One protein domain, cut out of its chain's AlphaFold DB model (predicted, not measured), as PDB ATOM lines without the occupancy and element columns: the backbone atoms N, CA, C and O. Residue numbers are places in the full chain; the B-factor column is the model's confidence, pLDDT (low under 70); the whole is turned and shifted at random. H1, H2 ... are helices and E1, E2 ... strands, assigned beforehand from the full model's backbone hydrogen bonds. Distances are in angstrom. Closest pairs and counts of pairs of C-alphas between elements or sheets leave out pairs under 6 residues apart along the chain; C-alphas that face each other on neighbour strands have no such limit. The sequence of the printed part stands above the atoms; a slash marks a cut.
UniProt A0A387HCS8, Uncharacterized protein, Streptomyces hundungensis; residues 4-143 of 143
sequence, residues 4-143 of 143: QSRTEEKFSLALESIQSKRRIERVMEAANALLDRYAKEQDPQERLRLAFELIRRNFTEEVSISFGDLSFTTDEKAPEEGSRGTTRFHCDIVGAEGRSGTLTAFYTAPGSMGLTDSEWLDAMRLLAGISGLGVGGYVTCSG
ATOM      1  N   GLN A   4     -83.916 121.568 113.729       53.81
ATOM      2  CA  GLN A   4     -84.708 121.104 112.580       53.81
ATOM      3  C   GLN A   4     -85.669 122.180 112.055       53.81
ATOM      4  O   GLN A   4     -85.614 122.490 110.869       53.81
ATOM      5  N   SER A   5     -86.433 122.852 112.929       60.41
ATOM      6  CA  SER A   5     -87.422 123.838 112.459       60.41
ATOM      7  C   SER A   5     -86.791 125.081 111.821       60.41
ATOM      8  O   SER A   5     -87.348 125.626 110.880       60.41
ATOM      9  N   ARG A   6     -85.592 125.504 112.258       62.56
ATOM     10  CA  ARG A   6     -84.863 126.628 111.633       62.56
ATOM     11  C   ARG A   6     -84.295 126.271 110.261       62.56
ATOM     12  O   ARG A   6     -84.138 127.145 109.414       62.56
ATOM     13  N   THR A   7     -83.936 125.008 110.054       64.62
ATOM     14  CA  THR A   7     -83.442 124.520 108.762       64.62
ATOM     15  C   THR A   7     -84.600 124.351 107.780       64.62
ATOM     16  O   THR A   7     -84.496 124.811 106.647       64.62
ATOM     17  N   GLU A   8     -85.724 123.786 108.224       67.19
ATOM     18  CA  GLU A   8     -86.961 123.659 107.438       67.19
ATOM     19  C   GLU A   8     -87.520 125.023 107.017       67.19
ATOM     20  O   GLU A   8     -87.862 125.214 105.852       67.19
ATOM     21  N   GLU A   9     -87.519 126.004 107.922       69.12
ATOM     22  CA  GLU A   9     -87.946 127.376 107.633       69.12
ATOM     23  C   GLU A   9     -87.057 128.039 106.567       69.12
ATOM     24  O   GLU A   9     -87.556 128.617 105.604       69.12
ATOM     25  N   LYS A  10     -85.730 127.875 106.654       70.38
ATOM     26  CA  LYS A  10     -84.799 128.381 105.630       70.38
ATOM     27  C   LYS A  10     -84.984 127.708 104.269       70.38
ATOM     28  O   LYS A  10     -84.890 128.387 103.247       70.38
ATOM     29  N   PHE A  11     -85.242 126.400 104.239       68.25
ATOM     30  CA  PHE A  11     -85.541 125.689 102.994       68.25
ATOM     31  C   PHE A  11     -86.874 126.133 102.391       68.25
ATOM     32  O   PHE A  11     -86.943 126.347 101.185       68.25
ATOM     33  N   SER A  12     -87.903 126.333 103.217       68.56
ATOM     34  CA  SER A  12     -89.199 126.849 102.774       68.56
ATOM     35  C   SER A  12     -89.072 128.251 102.172       68.56
ATOM     36  O   SER A  12     -89.562 128.473 101.067       68.56
ATOM     37  N   LEU A  13     -88.319 129.154 102.812       75.56
ATOM     38  CA  LEU A  13     -88.037 130.491 102.275       75.56
ATOM     39  C   LEU A  13     -87.279 130.440 100.941       75.56
ATOM     40  O   LEU A  13     -87.598 131.180 100.010       75.56
ATOM     41  N   ALA A  14     -86.279 129.562 100.827       71.38
ATOM     42  CA  ALA A  14     -85.526 129.397  99.587       71.38
ATOM     43  C   ALA A  14     -86.399 128.833  98.451       71.38
ATOM     44  O   ALA A  14     -86.299 129.296  97.316       71.38
ATOM     45  N   LEU A  15     -87.273 127.865  98.747       76.31
ATOM     46  CA  LEU A  15     -88.213 127.306  97.775       76.31
ATOM     47  C   LEU A  15     -89.240 128.345  97.319       76.31
ATOM     48  O   LEU A  15     -89.458 128.463  96.114       76.31
ATOM     49  N   GLU A  16     -89.803 129.134  98.237       79.69
ATOM     50  CA  GLU A  16     -90.732 130.217  97.893       79.69
ATOM     51  C   GLU A  16     -90.045 131.276  97.025       79.69
ATOM     52  O   GLU A  16     -90.590 131.700  96.009       79.69
ATOM     53  N   SER A  17     -88.797 131.634  97.341       72.19
ATOM     54  CA  SER A  17     -88.006 132.555  96.517       72.19
ATOM     55  C   SER A  17     -87.790 132.026  95.092       72.19
ATOM     56  O   SER A  17     -87.943 132.771  94.121       72.19
ATOM     57  N   ILE A  18     -87.484 130.733  94.940       78.81
ATOM     58  CA  ILE A  18     -87.327 130.096  93.622       78.81
ATOM     59  C   ILE A  18     -88.659 130.069  92.863       78.81
ATOM     60  O   ILE A  18     -88.677 130.304  91.651       78.81
ATOM     61  N   GLN A  19     -89.767 129.778  93.546       79.25
ATOM     62  CA  GLN A  19     -91.094 129.763  92.936       79.25
ATOM     63  C   GLN A  19     -91.521 131.167  92.496       79.25
ATOM     64  O   GLN A  19     -91.877 131.333  91.331       79.25
ATOM     65  N   SER A  20     -91.380 132.176  93.358       79.62
ATOM     66  CA  SER A  20     -91.646 133.584  93.033       79.62
ATOM     67  C   SER A  20     -90.833 134.050  91.826       79.62
ATOM     68  O   SER A  20     -91.392 134.590  90.871       79.62
ATOM     69  N   LYS A  21     -89.535 133.719  91.768       85.31
ATOM     70  CA  LYS A  21     -88.694 134.048  90.609       85.31
ATOM     71  C   LYS A  21     -89.242 133.465  89.301       85.31
ATOM     72  O   LYS A  21     -89.351 134.185  88.314       85.31
ATOM     73  N   ARG A  22     -89.627 132.183  89.295       86.88
ATOM     74  CA  ARG A  22     -90.203 131.528  88.104       86.88
ATOM     75  C   ARG A  22     -91.537 132.142  87.687       86.88
ATOM     76  O   ARG A  22     -91.831 132.208  86.496       86.88
ATOM     77  N   ARG A  23     -92.359 132.567  88.649       87.00
ATOM     78  CA  ARG A  23     -93.629 133.250  88.370       87.00
ATOM     79  C   ARG A  23     -93.387 134.604  87.702       87.00
ATOM     80  O   ARG A  23     -93.992 134.877  86.672       87.00
ATOM     81  N   ILE A  24     -92.443 135.393  88.216       86.44
ATOM     82  CA  ILE A  24     -92.055 136.688  87.632       86.44
ATOM     83  C   ILE A  24     -91.479 136.515  86.219       86.44
ATOM     84  O   ILE A  24     -91.825 137.283  85.325       86.44
ATOM     85  N   GLU A  25     -90.653 135.493  85.982       90.00
ATOM     86  CA  GLU A  25     -90.125 135.188  84.640       90.00
ATOM     87  C   GLU A  25     -91.259 134.981  83.621       90.00
ATOM     88  O   GLU A  25     -91.231 135.584  82.550       90.00
ATOM     89  N   ARG A  26     -92.316 134.240  83.981       88.75
ATOM     90  CA  ARG A  26     -93.498 134.049  83.116       88.75
ATOM     91  C   ARG A  26     -94.260 135.346  82.846       88.75
ATOM     92  O   ARG A  26     -94.730 135.559  81.730       88.75
ATOM     93  N   VAL A  27     -94.375 136.225  83.845       90.38
ATOM     94  CA  VAL A  27     -94.987 137.553  83.666       90.38
ATOM     95  C   VAL A  27     -94.189 138.372  82.650       90.38
ATOM     96  O   VAL A  27     -94.771 138.968  81.744       90.38
ATOM     97  N   MET A  28     -92.859 138.361  82.761       91.12
ATOM     98  CA  MET A  28     -91.974 139.069  81.836       91.12
ATOM     99  C   MET A  28     -92.025 138.487  80.421       91.12
ATOM    100  O   MET A  28     -92.049 139.244  79.453       91.12
ATOM    101  N   GLU A  29     -92.088 137.162  80.276       92.19
ATOM    102  CA  GLU A  29     -92.289 136.501  78.981       92.19
ATOM    103  C   GLU A  29     -93.601 136.944  78.320       92.19
ATOM    104  O   GLU A  29     -93.608 137.300  77.140       92.19
ATOM    105  N   ALA A  30     -94.698 136.994  79.082       90.81
ATOM    106  CA  ALA A  30     -95.987 137.459  78.579       90.81
ATOM    107  C   ALA A  30     -95.950 138.946  78.178       90.81
ATOM    108  O   ALA A  30     -96.438 139.309  77.105       90.81
ATOM    109  N   ALA A  31     -95.330 139.804  78.994       91.31
ATOM    110  CA  ALA A  31     -95.175 141.228  78.696       91.31
ATOM    111  C   ALA A  31     -94.335 141.467  77.427       91.31
ATOM    112  O   ALA A  31     -94.730 142.250  76.562       91.31
ATOM    113  N   ASN A  32     -93.221 140.749  77.269       92.06
ATOM    114  CA  ASN A  32     -92.392 140.823  76.065       92.06
ATOM    115  C   ASN A  32     -93.153 140.336  74.826       92.06
ATOM    116  O   ASN A  32     -93.143 141.008  73.798       92.06
ATOM    117  N   ALA A  33     -93.891 139.228  74.934       91.81
ATOM    118  CA  ALA A  33     -94.718 138.733  73.836       91.81
ATOM    119  C   ALA A  33     -95.804 139.741  73.413       91.81
ATOM    120  O   ALA A  33     -96.143 139.815  72.229       91.81
ATOM    121  N   LEU A  34     -96.349 140.523  74.354       92.38
ATOM    122  CA  LEU A  34     -97.283 141.608  74.048       92.38
ATOM    123  C   LEU A  34     -96.595 142.733  73.265       92.38
ATOM    124  O   LEU A  34     -97.095 143.142  72.218       92.38
ATOM    125  N   LEU A  35     -95.431 143.191  73.737       92.00
ATOM    126  CA  LEU A  35     -94.642 144.239  73.084       92.00
ATOM    127  C   LEU A  35     -94.211 143.841  71.666       92.00
ATOM    128  O   LEU A  35     -94.349 144.634  70.736       92.00
ATOM    129  N   ASP A  36     -93.779 142.595  71.470       93.44
ATOM    130  CA  ASP A  36     -93.402 142.069  70.153       93.44
ATOM    131  C   ASP A  36     -94.571 142.073  69.160       93.44
ATOM    132  O   ASP A  36     -94.380 142.269  67.955       93.44
ATOM    133  N   ARG A  37     -95.799 141.848  69.644       92.44
ATOM    134  CA  ARG A  37     -97.008 141.957  68.817       92.44
ATOM    135  C   ARG A  37     -97.356 143.416  68.539       92.44
ATOM    136  O   ARG A  37     -97.674 143.740  67.400       92.44
ATOM    137  N   TYR A  38     -97.226 144.300  69.526       91.88
ATOM    138  CA  TYR A  38     -97.451 145.741  69.349       91.88
ATOM    139  C   TYR A  38     -96.474 146.373  68.358       91.88
ATOM    140  O   TYR A  38     -96.843 147.304  67.653       91.88
ATOM    141  N   ALA A  39     -95.246 145.865  68.263       90.44
ATOM    142  CA  ALA A  39     -94.283 146.323  67.265       90.44
ATOM    143  C   ALA A  39     -94.727 146.015  65.821       90.44
ATOM    144  O   ALA A  39     -94.294 146.688  64.887       90.44
ATOM    145  N   LYS A  40     -95.581 145.001  65.632       93.12
ATOM    146  CA  LYS A  40     -96.092 144.559  64.323       93.12
ATOM    147  C   LYS A  40     -97.479 145.116  64.007       93.12
ATOM    148  O   LYS A  40     -97.819 145.224  62.835       93.12
ATOM    149  N   GLU A  41     -98.250 145.458  65.032       93.50
ATOM    150  CA  GLU A  41     -99.590 146.025  64.912       93.50
ATOM    151  C   GLU A  41     -99.547 147.547  65.058       93.50
ATOM    152  O   GLU A  41     -98.962 148.049  66.013       93.50
ATOM    153  N   GLN A  42    -100.169 148.294  64.150       88.88
ATOM    154  CA  GLN A  42    -100.209 149.761  64.214       88.88
ATOM    155  C   GLN A  42    -101.545 150.290  64.732       88.88
ATOM    156  O   GLN A  42    -101.573 151.409  65.243       88.88
ATOM    157  N   ASP A  43    -102.621 149.505  64.645       89.56
ATOM    158  CA  ASP A  43    -103.940 149.900  65.121       89.56
ATOM    159  C   ASP A  43    -104.009 149.865  66.665       89.56
ATOM    160  O   ASP A  43    -103.885 148.794  67.275       89.56
ATOM    161  N   PRO A  44    -104.242 151.013  67.335       87.19
ATOM    162  CA  PRO A  44    -104.448 151.076  68.781       87.19
ATOM    163  C   PRO A  44    -105.561 150.159  69.297       87.19
ATOM    164  O   PRO A  44    -105.473 149.647  70.414       87.19
ATOM    165  N   GLN A  45    -106.615 149.956  68.502       89.19
ATOM    166  CA  GLN A  45    -107.760 149.137  68.893       89.19
ATOM    167  C   GLN A  45    -107.374 147.661  68.948       89.19
ATOM    168  O   GLN A  45    -107.646 146.964  69.929       89.19
ATOM    169  N   GLU A  46    -106.670 147.206  67.916       92.75
ATOM    170  CA  GLU A  46    -106.160 145.846  67.827       92.75
ATOM    171  C   GLU A  46    -105.106 145.570  68.908       92.75
ATOM    172  O   GLU A  46    -105.116 144.510  69.534       92.75
ATOM    173  N   ARG A  47    -104.261 146.555  69.235       93.56
ATOM    174  CA  ARG A  47    -103.345 146.470  70.384       93.56
ATOM    175  C   ARG A  47    -104.095 146.227  71.697       93.56
ATOM    176  O   ARG A  47    -103.772 145.277  72.410       93.56
ATOM    177  N   LEU A  48    -105.143 147.000  71.990       92.44
ATOM    178  CA  LEU A  48    -105.970 146.764  73.182       92.44
ATOM    179  C   LEU A  48    -106.625 145.378  73.180       92.44
ATOM    180  O   LEU A  48    -106.666 144.722  74.222       92.44
ATOM    181  N   ARG A  49    -107.086 144.898  72.019       94.62
ATOM    182  CA  ARG A  49    -107.638 143.544  71.878       94.62
ATOM    183  C   ARG A  49    -106.604 142.468  72.213       94.62
ATOM    184  O   ARG A  49    -106.922 141.490  72.890       94.62
ATOM    185  N   LEU A  50    -105.359 142.645  71.774       94.69
ATOM    186  CA  LEU A  50    -104.256 141.733  72.084       94.69
ATOM    187  C   LEU A  50    -103.916 141.725  73.580       94.69
ATOM    188  O   LEU A  50    -103.683 140.647  74.129       94.69
ATOM    189  N   ALA A  51    -103.920 142.888  74.240       94.62
ATOM    190  CA  ALA A  51    -103.750 142.969  75.691       94.62
ATOM    191  C   ALA A  51    -104.894 142.274  76.436       94.62
ATOM    192  O   ALA A  51    -104.628 141.455  77.315       94.62
ATOM    193  N   PHE A  52    -106.145 142.539  76.044       95.31
ATOM    194  CA  PHE A  52    -107.320 141.866  76.598       95.31
ATOM    195  C   PHE A  52    -107.184 140.343  76.511       95.31
ATOM    196  O   PHE A  52    -107.271 139.656  77.525       95.31
ATOM    197  N   GLU A  53    -106.905 139.804  75.321       94.69
ATOM    198  CA  GLU A  53    -106.788 138.356  75.126       94.69
ATOM    199  C   GLU A  53    -105.611 137.748  75.898       94.69
ATOM    200  O   GLU A  53    -105.708 136.620  76.383       94.69
ATOM    201  N   LEU A  54    -104.498 138.472  76.032       94.12
ATOM    202  CA  LEU A  54    -103.354 138.007  76.810       94.12
ATOM    203  C   LEU A  54    -103.669 137.962  78.309       94.12
ATOM    204  O   LEU A  54    -103.372 136.949  78.947       94.12
ATOM    205  N   ILE A  55    -104.288 139.014  78.852       93.75
ATOM    206  CA  ILE A  55    -104.715 139.073  80.257       93.75
ATOM    207  C   ILE A  55    -105.733 137.967  80.525       93.75
ATOM    208  O   ILE A  55    -105.532 137.164  81.436       93.75
ATOM    209  N   ARG A  56    -106.754 137.861  79.668       92.88
ATOM    210  CA  ARG A  56    -107.833 136.878  79.785       92.88
ATOM    211  C   ARG A  56    -107.328 135.442  79.884       92.88
ATOM    212  O   ARG A  56    -107.813 134.646  80.675       92.88
ATOM    213  N   ARG A  57    -106.367 135.086  79.030       90.94
ATOM    214  CA  ARG A  57    -105.892 133.700  78.909       90.94
ATOM    215  C   ARG A  57    -104.871 133.312  79.967       90.94
ATOM    216  O   ARG A  57    -104.736 132.128  80.254       90.94
ATOM    217  N   ASN A  58    -104.110 134.276  80.485       90.19
ATOM    218  CA  ASN A  58    -102.948 133.974  81.321       90.19
ATOM    219  C   ASN A  58    -103.094 134.478  82.756       90.19
ATOM    220  O   ASN A  58    -102.591 133.819  83.656       90.19
ATOM    221  N   PHE A  59    -103.764 135.608  82.988       90.44
ATOM    222  CA  PHE A  59    -103.762 136.303  84.279       90.44
ATOM    223  C   PHE A  59    -105.077 136.155  85.034       90.44
ATOM    224  O   PHE A  59    -105.054 135.901  86.236       90.44
ATOM    225  N   THR A  60    -106.210 136.332  84.358       90.94
ATOM    226  CA  THR A  60    -107.532 136.153  84.960       90.94
ATOM    227  C   THR A  60    -108.612 136.015  83.898       90.94
ATOM    228  O   THR A  60    -108.530 136.652  82.855       90.94
ATOM    229  N   GLU A  61    -109.642 135.227  84.185       88.06
ATOM    230  CA  GLU A  61    -110.831 135.106  83.341       88.06
ATOM    231  C   GLU A  61    -111.816 136.268  83.541       88.06
ATOM    232  O   GLU A  61    -112.683 136.475  82.702       88.06
ATOM    233  N   GLU A  62    -111.671 137.061  84.606       90.19
ATOM    234  CA  GLU A  62    -112.523 138.211  84.916       90.19
ATOM    235  C   GLU A  62    -111.798 139.512  84.555       90.19
ATOM    236  O   GLU A  62    -111.106 140.110  85.383       90.19
ATOM    237  N   VAL A  63    -111.928 139.958  83.302       92.81
ATOM    238  CA  VAL A  63    -111.305 141.195  82.814       92.81
ATOM    239  C   VAL A  63    -112.235 141.958  81.879       92.81
ATOM    240  O   VAL A  63    -112.931 141.390  81.039       92.81
ATOM    241  N   SER A  64    -112.205 143.279  82.000       94.25
ATOM    242  CA  SER A  64    -112.858 144.212  81.099       94.25
ATOM    243  C   SER A  64    -111.918 145.360  80.737       94.25
ATOM    244  O   SER A  64    -111.234 145.913  81.600       94.25
ATOM    245  N   ILE A  65    -111.883 145.712  79.452       94.81
ATOM    246  CA  ILE A  65    -111.186 146.878  78.910       94.81
ATOM    247  C   ILE A  65    -112.193 147.697  78.104       94.81
ATOM    248  O   ILE A  65    -112.733 147.204  77.117       94.81
ATOM    249  N   SER A  66    -112.406 148.953  78.481       93.94
ATOM    250  CA  SER A  66    -113.164 149.934  77.701       93.94
ATOM    251  C   SER A  66    -112.245 151.057  77.233       93.94
ATOM    252  O   SER A  66    -111.332 151.432  77.965       93.94
ATOM    253  N   PHE A  67    -112.445 151.592  76.023       92.88
ATOM    254  CA  PHE A  67    -111.669 152.728  75.507       92.88
ATOM    255  C   PHE A  67    -112.373 153.449  74.341       92.88
ATOM    256  O   PHE A  67    -112.390 152.972  73.199       92.88
ATOM    257  N   GLY A  68    -112.916 154.644  74.587       89.44
ATOM    258  CA  GLY A  68    -113.870 155.273  73.663       89.44
ATOM    259  C   GLY A  68    -115.078 154.356  73.429       89.44
ATOM    260  O   GLY A  68    -115.641 153.842  74.389       89.44
ATOM    261  N   ASP A  69    -115.418 154.091  72.165       88.12
ATOM    262  CA  ASP A  69    -116.544 153.210  71.798       88.12
ATOM    263  C   ASP A  69    -116.214 151.704  71.858       88.12
ATOM    264  O   ASP A  69    -117.065 150.861  71.579       88.12
ATOM    265  N   LEU A  70    -114.973 151.344  72.204       89.19
ATOM    266  CA  LEU A  70    -114.559 149.949  72.327       89.19
ATOM    267  C   LEU A  70    -114.833 149.412  73.721       89.19
ATOM    268  O   LEU A  70    -114.528 150.064  74.720       89.19
ATOM    269  N   SER A  71    -115.314 148.175  73.771       92.50
ATOM    270  CA  SER A  71    -115.476 147.425  75.007       92.50
ATOM    271  C   SER A  71    -115.162 145.952  74.766       92.50
ATOM    272  O   SER A  71    -115.781 145.302  73.924       92.50
ATOM    273  N   PHE A  72    -114.192 145.435  75.511       92.00
ATOM    274  CA  PHE A  72    -113.879 144.019  75.623       92.00
ATOM    275  C   PHE A  72    -114.222 143.588  77.045       92.00
ATOM    276  O   PHE A  72    -113.734 144.175  78.007       92.00
ATOM    277  N   THR A  73    -115.069 142.581  77.205       89.06
ATOM    278  CA  THR A  73    -115.459 142.053  78.515       89.06
ATOM    279  C   THR A  73    -115.536 140.541  78.432       89.06
ATOM    280  O   THR A  73    -115.908 139.996  77.392       89.06
ATOM    281  N   THR A  74    -115.147 139.859  79.501       84.31
ATOM    282  CA  THR A  74    -115.355 138.415  79.624       84.31
ATOM    283  C   THR A  74    -116.758 138.053  80.096       84.31
ATOM    284  O   THR A  74    -117.224 136.957  79.789       84.31
ATOM    285  N   ASP A  75    -117.457 138.991  80.738       67.38
ATOM    286  CA  ASP A  75    -118.839 138.835  81.188       67.38
ATOM    287  C   ASP A  75    -119.829 139.508  80.229       67.38
ATOM    288  O   ASP A  75    -119.907 140.736  80.160       67.38
ATOM    289  N   GLU A  76    -120.652 138.705  79.549       52.34
ATOM    290  CA  GLU A  76    -121.960 139.143  79.025       52.34
ATOM    291  C   GLU A  76    -123.068 139.067  80.099       52.34
ATOM    292  O   GLU A  76    -124.173 139.573  79.898       52.34
ATOM    293  N   LYS A  77    -122.796 138.458  81.261       46.12
ATOM    294  CA  LYS A  77    -123.721 138.375  82.398       46.12
ATOM    295  C   LYS A  77    -123.006 138.860  83.646       46.12
ATOM    296  O   LYS A  77    -121.976 138.312  84.003       46.12
ATOM    297  N   ALA A  78    -123.552 139.889  84.291       45.50
ATOM    298  CA  ALA A  78    -123.027 140.385  85.555       45.50
ATOM    299  C   ALA A  78    -122.847 139.212  86.542       45.50
ATOM    300  O   ALA A  78    -123.791 138.428  86.686       45.50
ATOM    301  N   PRO A  79    -121.687 139.092  87.215       48.03
ATOM    302  CA  PRO A  79    -121.481 138.076  88.236       48.03
ATOM    303  C   PRO A  79    -122.599 138.171  89.268       48.03
ATOM    304  O   PRO A  79    -122.876 139.272  89.760       48.03
ATOM    305  N   GLU A  80    -123.243 137.048  89.585       50.00
ATOM    306  CA  GLU A  80    -124.136 136.968  90.740       50.00
ATOM    307  C   GLU A  80    -123.363 137.475  91.969       50.00
ATOM    308  O   GLU A  80    -122.173 137.177  92.125       50.00
ATOM    309  N   GLU A  81    -124.001 138.309  92.798       45.84
ATOM    310  CA  GLU A  81    -123.390 138.887  94.000       45.84
ATOM    311  C   GLU A  81    -122.778 137.767  94.863       45.84
ATOM    312  O   GLU A  81    -123.483 137.061  95.578       45.84
ATOM    313  N   GLY A  82    -121.458 137.570  94.754       53.31
ATOM    314  CA  GLY A  82    -120.729 136.519  95.468       53.31
ATOM    315  C   GLY A  82    -119.686 135.736  94.662       53.31
ATOM    316  O   GLY A  82    -118.880 135.057  95.290       53.31
ATOM    317  N   SER A  83    -119.644 135.827  93.323       59.75
ATOM    318  CA  SER A  83    -118.697 135.034  92.506       59.75
ATOM    319  C   SER A  83    -117.465 135.783  91.986       59.75
ATOM    320  O   SER A  83    -116.681 135.183  91.255       59.75
ATOM    321  N   ARG A  84    -117.297 137.073  92.304       68.75
ATOM    322  CA  ARG A  84    -116.145 137.852  91.818       68.75
ATOM    323  C   ARG A  84    -114.867 137.498  92.559       68.75
ATOM    324  O   ARG A  84    -114.904 137.235  93.762       68.75
ATOM    325  N   GLY A  85    -113.743 137.587  91.851       75.25
ATOM    326  CA  GLY A  85    -112.422 137.462  92.453       75.25
ATOM    327  C   GLY A  85    -112.225 138.353  93.688       75.25
ATOM    328  O   GLY A  85    -112.736 139.474  93.759       75.25
ATOM    329  N   THR A  86    -111.484 137.846  94.675       84.75
ATOM    330  CA  THR A  86    -111.273 138.517  95.973       84.75
ATOM    331  C   THR A  86    -110.456 139.802  95.864       84.75
ATOM    332  O   THR A  86    -110.621 140.715  96.671       84.75
ATOM    333  N   THR A  87    -109.587 139.877  94.861       90.25
ATOM    334  CA  THR A  87    -108.695 141.002  94.594       90.25
ATOM    335  C   THR A  87    -109.186 141.740  93.358       90.25
ATOM    336  O   THR A  87    -109.310 141.155  92.284       90.25
ATOM    337  N   ARG A  88    -109.461 143.039  93.496       92.62
ATOM    338  CA  ARG A  88    -109.879 143.910  92.391       92.62
ATOM    339  C   ARG A  88    -108.701 144.754  91.920       92.62
ATOM    340  O   ARG A  88    -108.002 145.347  92.730       92.62
ATOM    341  N   PHE A  89    -108.555 144.872  90.610       94.25
ATOM    342  CA  PHE A  89    -107.646 145.799  89.952       94.25
ATOM    343  C   PHE A  89    -108.432 146.769  89.076       94.25
ATOM    344  O   PHE A  89    -109.367 146.364  88.379       94.25
ATOM    345  N   HIS A  90    -108.058 148.047  89.105       95.12
ATOM    346  CA  HIS A  90    -108.692 149.074  88.290       95.12
ATOM    347  C   HIS A  90    -107.690 150.156  87.876       95.12
ATOM    348  O   HIS A  90    -106.981 150.718  88.713       95.12
ATOM    349  N   CYS A  91    -107.666 150.476  86.584       95.75
ATOM    350  CA  CYS A  91    -106.945 151.630  86.064       95.75
ATOM    351  C   CYS A  91    -107.793 152.402  85.067       95.75
ATOM    352  O   CYS A  91    -108.495 151.810  84.246       95.75
ATOM    353  N   ASP A  92    -107.626 153.716  85.078       95.94
ATOM    354  CA  ASP A  92    -108.062 154.582  83.994       95.94
ATOM    355  C   ASP A  92    -107.012 154.560  82.883       95.94
ATOM    356  O   ASP A  92    -105.806 154.598  83.142       95.94
ATOM    357  N   ILE A  93    -107.473 154.498  81.638       94.44
ATOM    358  CA  ILE A  93    -106.652 154.618  80.436       94.44
ATOM    359  C   ILE A  93    -106.898 156.005  79.858       94.44
ATOM    360  O   ILE A  93    -108.034 156.353  79.532       94.44
ATOM    361  N   VAL A  94    -105.833 156.780  79.684       93.19
ATOM    362  CA  VAL A  94    -105.870 158.086  79.024       93.19
ATOM    363  C   VAL A  94    -105.099 157.960  77.723       93.19
ATOM    364  O   VAL A  94    -103.891 157.741  77.750       93.19
ATOM    365  N   GLY A  95    -105.784 158.068  76.588       87.62
ATOM    366  CA  GLY A  95    -105.170 158.013  75.265       87.62
ATOM    367  C   GLY A  95    -105.122 159.370  74.568       87.62
ATOM    368  O   GLY A  95    -105.451 160.409  75.142       87.62
ATOM    369  N   ALA A  96    -104.696 159.355  73.307       82.94
ATOM    370  CA  ALA A  96    -104.648 160.553  72.478       82.94
ATOM    371  C   ALA A  96    -106.056 161.114  72.181       82.94
ATOM    372  O   ALA A  96    -107.062 160.405  72.249       82.94
ATOM    373  N   GLU A  97    -106.112 162.404  71.835       79.00
ATOM    374  CA  GLU A  97    -107.326 163.080  71.338       79.00
ATOM    375  C   GLU A  97    -108.523 163.058  72.310       79.00
ATOM    376  O   GLU A  97    -109.679 163.116  71.904       79.00
ATOM    377  N   GLY A  98    -108.254 162.985  73.618       78.62
ATOM    378  CA  GLY A  98    -109.295 163.012  74.650       78.62
ATOM    379  C   GLY A  98    -110.055 161.694  74.809       78.62
ATOM    380  O   GLY A  98    -111.021 161.644  75.569       78.62
ATOM    381  N   ARG A  99    -109.624 160.618  74.137       88.50
ATOM    382  CA  ARG A  99    -110.169 159.281  74.376       88.50
ATOM    383  C   ARG A  99    -109.707 158.765  75.730       88.50
ATOM    384  O   ARG A  99    -108.516 158.763  76.041       88.50
ATOM    385  N   SER A 100    -110.655 158.268  76.506       93.25
ATOM    386  CA  SER A 100    -110.393 157.628  77.785       93.25
ATOM    387  C   SER A 100    -111.095 156.284  77.874       93.25
ATOM    388  O   SER A 100    -111.943 155.926  77.051       93.25
ATOM    389  N   GLY A 101    -110.699 155.516  78.872       93.38
ATOM    390  CA  GLY A 101    -111.147 154.156  79.055       93.38
ATOM    391  C   GLY A 101    -110.827 153.643  80.441       93.38
ATOM    392  O   GLY A 101    -110.256 154.360  81.257       93.38
ATOM    393  N   THR A 102    -111.163 152.388  80.690       95.19
ATOM    394  CA  THR A 102    -110.819 151.717  81.941       95.19
ATOM    395  C   THR A 102    -110.355 150.300  81.668       95.19
ATOM    396  O   THR A 102    -110.795 149.661  80.716       95.19
ATOM    397  N   LEU A 103    -109.486 149.795  82.532       95.12
ATOM    398  CA  LEU A 103    -109.127 148.393  82.611       95.12
ATOM    399  C   LEU A 103    -109.472 147.912  84.014       95.12
ATOM    400  O   LEU A 103    -108.931 148.412  84.997       95.12
ATOM    401  N   THR A 104    -110.404 146.971  84.105       94.75
ATOM    402  CA  THR A 104    -110.846 146.384  85.370       94.75
ATOM    403  C   THR A 104    -110.653 144.885  85.311       94.75
ATOM    404  O   THR A 104    -111.026 144.254  84.328       94.75
ATOM    405  N   ALA A 105    -110.080 144.313  86.359       93.38
ATOM    406  CA  ALA A 105    -109.865 142.882  86.449       93.38
ATOM    407  C   ALA A 105    -110.087 142.395  87.881       93.38
ATOM    408  O   ALA A 105    -109.869 143.147  88.833       93.38
ATOM    409  N   PHE A 106    -110.505 141.144  88.030       92.44
ATOM    410  CA  PHE A 106    -110.678 140.491  89.325       92.44
ATOM    411  C   PHE A 106    -109.812 139.244  89.392       92.44
ATOM    412  O   PHE A 106    -109.521 138.633  88.368       92.44
ATOM    413  N   TYR A 107    -109.358 138.880  90.583       90.94
ATOM    414  CA  TYR A 107    -108.446 137.764  90.770       90.94
ATOM    415  C   TYR A 107    -108.643 137.092  92.117       90.94
ATOM    416  O   TYR A 107    -108.900 137.755  93.118       90.94
ATOM    417  N   THR A 108    -108.469 135.775  92.131       89.38
ATOM    418  CA  THR A 108    -108.397 134.972  93.350       89.38
ATOM    419  C   THR A 108    -107.113 134.163  93.303       89.38
ATOM    420  O   THR A 108    -106.939 133.300  92.435       89.38
ATOM    421  N   ALA A 109    -106.203 134.436  94.236       88.06
ATOM    422  CA  ALA A 109    -104.973 133.672  94.370       88.06
ATOM    423  C   ALA A 109    -105.261 132.182  94.670       88.06
ATOM    424  O   ALA A 109    -106.235 131.856  95.354       88.06
ATOM    425  N   PRO A 110    -104.414 131.250  94.192       85.19
ATOM    426  CA  PRO A 110    -103.188 131.482  93.425       85.19
ATOM    427  C   PRO A 110    -103.406 131.555  91.895       85.19
ATOM    428  O   PRO A 110    -102.441 131.623  91.133       85.19
ATOM    429  N   GLY A 111    -104.654 131.556  91.411       83.81
ATOM    430  CA  GLY A 111    -104.996 131.612  89.983       83.81
ATOM    431  C   GLY A 111    -104.254 130.604  89.088       83.81
ATOM    432  O   GLY A 111    -103.678 129.620  89.548       83.81
ATOM    433  N   SER A 112    -104.246 130.852  87.776       81.88
ATOM    434  CA  SER A 112    -103.616 129.971  86.774       81.88
ATOM    435  C   SER A 112    -102.081 130.013  86.790       81.88
ATOM    436  O   SER A 112    -101.424 128.997  86.561       81.88
ATOM    437  N   MET A 113    -101.486 131.177  87.071       84.00
ATOM    438  CA  MET A 113    -100.026 131.359  87.101       84.00
ATOM    439  C   MET A 113     -99.383 131.114  88.469       84.00
ATOM    440  O   MET A 113     -98.156 131.164  88.578       84.00
ATOM    441  N   GLY A 114    -100.174 130.811  89.496       87.50
ATOM    442  CA  GLY A 114     -99.671 130.584  90.847       87.50
ATOM    443  C   GLY A 114     -99.291 131.864  91.598       87.50
ATOM    444  O   GLY A 114     -98.565 131.765  92.585       87.50
ATOM    445  N   LEU A 115     -99.679 133.041  91.095       89.44
ATOM    446  CA  LEU A 115     -99.279 134.340  91.639       89.44
ATOM    447  C   LEU A 115     -99.944 134.589  92.996       89.44
ATOM    448  O   LEU A 115    -101.073 134.170  93.247       89.44
ATOM    449  N   THR A 116     -99.249 135.301  93.876       91.12
ATOM    450  CA  THR A 116     -99.920 135.936  95.017       91.12
ATOM    451  C   THR A 116    -100.733 137.138  94.537       91.12
ATOM    452  O   THR A 116    -100.498 137.658  93.446       91.12
ATOM    453  N   ASP A 117    -101.652 137.644  95.363       91.12
ATOM    454  CA  ASP A 117    -102.406 138.859  95.027       91.12
ATOM    455  C   ASP A 117    -101.483 140.051  94.724       91.12
ATOM    456  O   ASP A 117    -101.721 140.798  93.778       91.12
ATOM    457  N   SER A 118    -100.388 140.204  95.477       91.06
ATOM    458  CA  SER A 118     -99.416 141.280  95.248       91.06
ATOM    459  C   SER A 118     -98.649 141.102  93.938       91.06
ATOM    460  O   SER A 118     -98.514 142.057  93.178       91.06
ATOM    461  N   GLU A 119     -98.176 139.884  93.651       91.44
ATOM    462  CA  GLU A 119     -97.473 139.581  92.398       91.44
ATOM    463  C   GLU A 119     -98.399 139.778  91.189       91.44
ATOM    464  O   GLU A 119     -97.975 140.296  90.154       91.44
ATOM    465  N   TRP A 120     -99.674 139.409  91.326       94.81
ATOM    466  CA  TRP A 120    -100.683 139.627  90.298       94.81
ATOM    467  C   TRP A 120    -100.972 141.116  90.079       94.81
ATOM    468  O   TRP A 120    -100.983 141.558  88.931       94.81
ATOM    469  N   LEU A 121    -101.128 141.915  91.140       94.69
ATOM    470  CA  LEU A 121    -101.324 143.365  91.024       94.69
ATOM    471  C   LEU A 121    -100.143 144.048  90.325       94.69
ATOM    472  O   LEU A 121    -100.351 144.878  89.439       94.69
ATOM    473  N   ASP A 122     -98.908 143.692  90.677       93.88
ATOM    474  CA  ASP A 122     -97.715 144.256  90.039       93.88
ATOM    475  C   ASP A 122     -97.613 143.857  88.563       93.88
ATOM    476  O   ASP A 122     -97.312 144.694  87.706       93.88
ATOM    477  N   ALA A 123     -97.951 142.608  88.237       94.06
ATOM    478  CA  ALA A 123     -98.026 142.158  86.856       94.06
ATOM    479  C   ALA A 123     -99.106 142.905  86.057       94.06
ATOM    480  O   ALA A 123     -98.863 143.356  84.937       94.06
ATOM    481  N   MET A 124    -100.288 143.096  86.642       95.75
ATOM    482  CA  MET A 124    -101.383 143.830  86.016       95.75
ATOM    483  C   MET A 124    -101.045 145.310  85.809       95.75
ATOM    484  O   MET A 124    -101.379 145.859  84.760       95.75
ATOM    485  N   ARG A 125    -100.312 145.951  86.733       95.50
ATOM    486  CA  ARG A 125     -99.788 147.321  86.552       95.50
ATOM    487  C   ARG A 125     -98.846 147.418  85.358       95.50
ATOM    488  O   ARG A 125     -98.972 148.351  84.565       95.50
ATOM    489  N   LEU A 126     -97.938 146.455  85.201       94.62
ATOM    490  CA  LEU A 126     -97.039 146.394  84.048       94.62
ATOM    491  C   LEU A 126     -97.829 146.277  82.733       94.62
ATOM    492  O   LEU A 126     -97.603 147.054  81.804       94.62
ATOM    493  N   LEU A 127     -98.784 145.345  82.665       94.94
ATOM    494  CA  LEU A 127     -99.606 145.127  81.469       94.94
ATOM    495  C   LEU A 127    -100.523 146.316  81.161       94.94
ATOM    496  O   LEU A 127    -100.694 146.673  79.992       94.94
ATOM    497  N   ALA A 128    -101.080 146.967  82.183       94.62
ATOM    498  CA  ALA A 128    -101.848 148.196  82.026       94.62
ATOM    499  C   ALA A 128    -100.965 149.321  81.466       94.62
ATOM    500  O   ALA A 128    -101.363 149.992  80.517       94.62
ATOM    501  N   GLY A 129     -99.737 149.472  81.976       93.75
ATOM    502  CA  GLY A 129     -98.751 150.419  81.450       93.75
ATOM    503  C   GLY A 129     -98.460 150.195  79.966       93.75
ATOM    504  O   GLY A 129     -98.545 151.130  79.171       93.75
ATOM    505  N   ILE A 130     -98.205 148.943  79.570       93.69
ATOM    506  CA  ILE A 130     -98.016 148.577  78.158       93.69
ATOM    507  C   ILE A 130     -99.272 148.900  77.338       93.69
ATOM    508  O   ILE A 130     -99.165 149.430  76.236       93.69
ATOM    509  N   SER A 131    -100.467 148.635  77.871       92.75
ATOM    510  CA  SER A 131    -101.738 148.929  77.195       92.75
ATOM    511  C   SER A 131    -101.944 150.430  76.964       92.75
ATOM    512  O   SER A 131    -102.318 150.822  75.861       92.75
ATOM    513  N   GLY A 132    -101.619 151.269  77.954       91.31
ATOM    514  CA  GLY A 132    -101.621 152.729  77.817       91.31
ATOM    515  C   GLY A 132    -100.673 153.210  76.718       91.31
ATOM    516  O   GLY A 132    -101.071 153.991  75.855       91.31
ATOM    517  N   LEU A 133     -99.451 152.669  76.673       90.75
ATOM    518  CA  LEU A 133     -98.504 152.952  75.587       90.75
ATOM    519  C   LEU A 133     -99.033 152.482  74.224       90.75
ATOM    520  O   LEU A 133     -98.847 153.165  73.218       90.75
ATOM    521  N   GLY A 134     -99.728 151.342  74.188       88.50
ATOM    522  CA  GLY A 134    -100.337 150.781  72.982       88.50
ATOM    523  C   GLY A 134    -101.314 151.736  72.297       88.50
ATOM    524  O   GLY A 134    -101.338 151.783  71.064       88.50
ATOM    525  N   VAL A 135    -102.039 152.537  73.085       90.19
ATOM    526  CA  VAL A 135    -102.970 153.573  72.608       90.19
ATOM    527  C   VAL A 135    -102.357 154.972  72.499       90.19
ATOM    528  O   VAL A 135    -103.076 155.949  72.290       90.19
ATOM    529  N   GLY A 136    -101.034 155.085  72.636       88.38
ATOM    530  CA  GLY A 136    -100.320 156.359  72.553       88.38
ATOM    531  C   GLY A 136    -100.546 157.277  73.757       88.38
ATOM    532  O   GLY A 136    -100.472 158.494  73.614       88.38
ATOM    533  N   GLY A 137    -100.842 156.712  74.928       91.38
ATOM    534  CA  GLY A 137    -101.114 157.459  76.149       91.38
ATOM    535  C   GLY A 137    -100.518 156.807  77.397       91.38
ATOM    536  O   GLY A 137     -99.397 156.298  77.368       91.38
ATOM    537  N   TYR A 138    -101.247 156.854  78.510       92.38
ATOM    538  CA  TYR A 138    -100.809 156.328  79.804       92.38
ATOM    539  C   TYR A 138    -101.982 155.755  80.606       92.38
ATOM    540  O   TYR A 138    -103.144 155.873  80.217       92.38
ATOM    541  N   VAL A 139    -101.665 155.119  81.734       94.31
ATOM    542  CA  VAL A 139    -102.664 154.616  82.680       94.31
ATOM    543  C   VAL A 139    -102.432 155.166  84.078       94.31
ATOM    544  O   VAL A 139    -101.292 155.415  84.473       94.31
ATOM    545  N   THR A 140    -103.509 155.301  84.842       94.31
ATOM    546  CA  THR A 140    -103.471 155.609  86.273       94.31
ATOM    547  C   THR A 140    -104.263 154.559  87.026       94.31
ATOM    548  O   THR A 140    -105.464 154.416  86.821       94.31
ATOM    549  N   CYS A 141    -103.587 153.810  87.890       90.69
ATOM    550  CA  CYS A 141    -104.203 152.719  88.633       90.69
ATOM    551  C   CYS A 141    -104.564 153.174  90.043       90.69
ATOM    552  O   CYS A 141    -103.712 153.710  90.756       90.69
ATOM    553  N   SER A 142    -105.812 152.947  90.442       79.81
ATOM    554  CA  SER A 142    -106.224 153.073  91.839       79.81
ATOM    555  C   SER A 142    -105.952 151.740  92.538       79.81
ATOM    556  O   SER A 142    -106.210 150.678  91.974       79.81
ATOM    557  N   GLY A 143    -105.307 151.823  93.704       57.81
ATOM    558  CA  GLY A 143    -104.846 150.666  94.476       57.81
ATOM    559  C   GLY A 143    -105.981 149.813  95.008       57.81
ATOM    560  O   GLY A 143    -106.960 150.406  95.515       57.81
TER     561      GLY A 143
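Overview. This is residues 4 to 143 of the 143 residues of an uncharacterized protein of Streptomyces hundungensis (UniProt A0A387HCS8). A twisted sheet of five strands is covered on one face by two helices, H2 and H3, and a much longer helix, H1, packs on those two on their side away from the sheet. Residues 4 to 18 of H1 stick out as an arm that makes the length of the whole. The 140 printed residues hold three named helices and five named strands in the order H1 H2 E1 E2 E3 E4 H3 E5, a mixed class; the sheet runs E2 E1 E4 E3 E5, antiparallel throughout. The whole is only just compact, close to loose, with a radius of gyration of the C-alphas of 16.8 A, and spans 63 by 39 by 23 A.

Along the chain. H1, residues 4 to 38, begins with C-alpha 4 at (-84.708, 121.104, 112.580) and is 51.4 A long. H2 is residues 44 to 58, 21.3 A. E1 is residues 62 to 67 and E2 residues 70 to 73. E3, residues 87 to 94, is 23.3 A long, and E4, residues 100 to 107, 23.8 A. H3, residues 117 to 134, is 25.1 A long and begins with C-alpha 117 at (-102.406, 138.859, 95.027). E5, residues 138 to 142, ends with C-alpha 142 at (-106.224, 153.073, 91.839).

Arrangement. H1, H2 and H3 form an up and down bundle, each running against the one before. With residues 30 to 38 alone H1 touches H2, C-alphas 38 and 47 closest at 6.0 A, at a shallow tilt of 28 degrees; the two are a helical hairpin. With residues 24 to 38 alone H1 touches H3, C-alphas 27 and 123 closest at 6.4 A. H3 touches H2 with residues 127 to 134 alone, C-alphas 134 and 47 closest at 5.9 A. In these three helices every O i to N i+4 pair is within hydrogen-bond range. H2 and H3 are on the same face of the sheet, two layers, at heights over the sheet of 9.3 A and 8.0 A. H2 lies over E2 and E1; H3 lies over E3 and only just over E5, with 3 C-alphas there. Within hydrogen-bond range are N 65 and O 72 of the hairpin E1 and E2, 2.8 A, N 64 of E1 and O 104 of E4, 2.8 A, N 91 and O 103 of the hairpin E3 and E4, 2.9 A, and N 92 of E3 and O 140 of E5, 2.9 A. E4, H3 and E5 make a split strand-helix-strand unit, two strands running the same way with E3 between them, its crossover right-handed.

Size, cuts and confidence. The C-alphas of Gln 4 and Glu 97, the two farthest apart, are 63.0 A apart. The printed part has no cut. The link from E2 to E3, 13 residues, is long. Mean pLDDT of the printed part is 85.5; residues 4 to 9, 11 to 12, 75 to 84 and 143 are under 70.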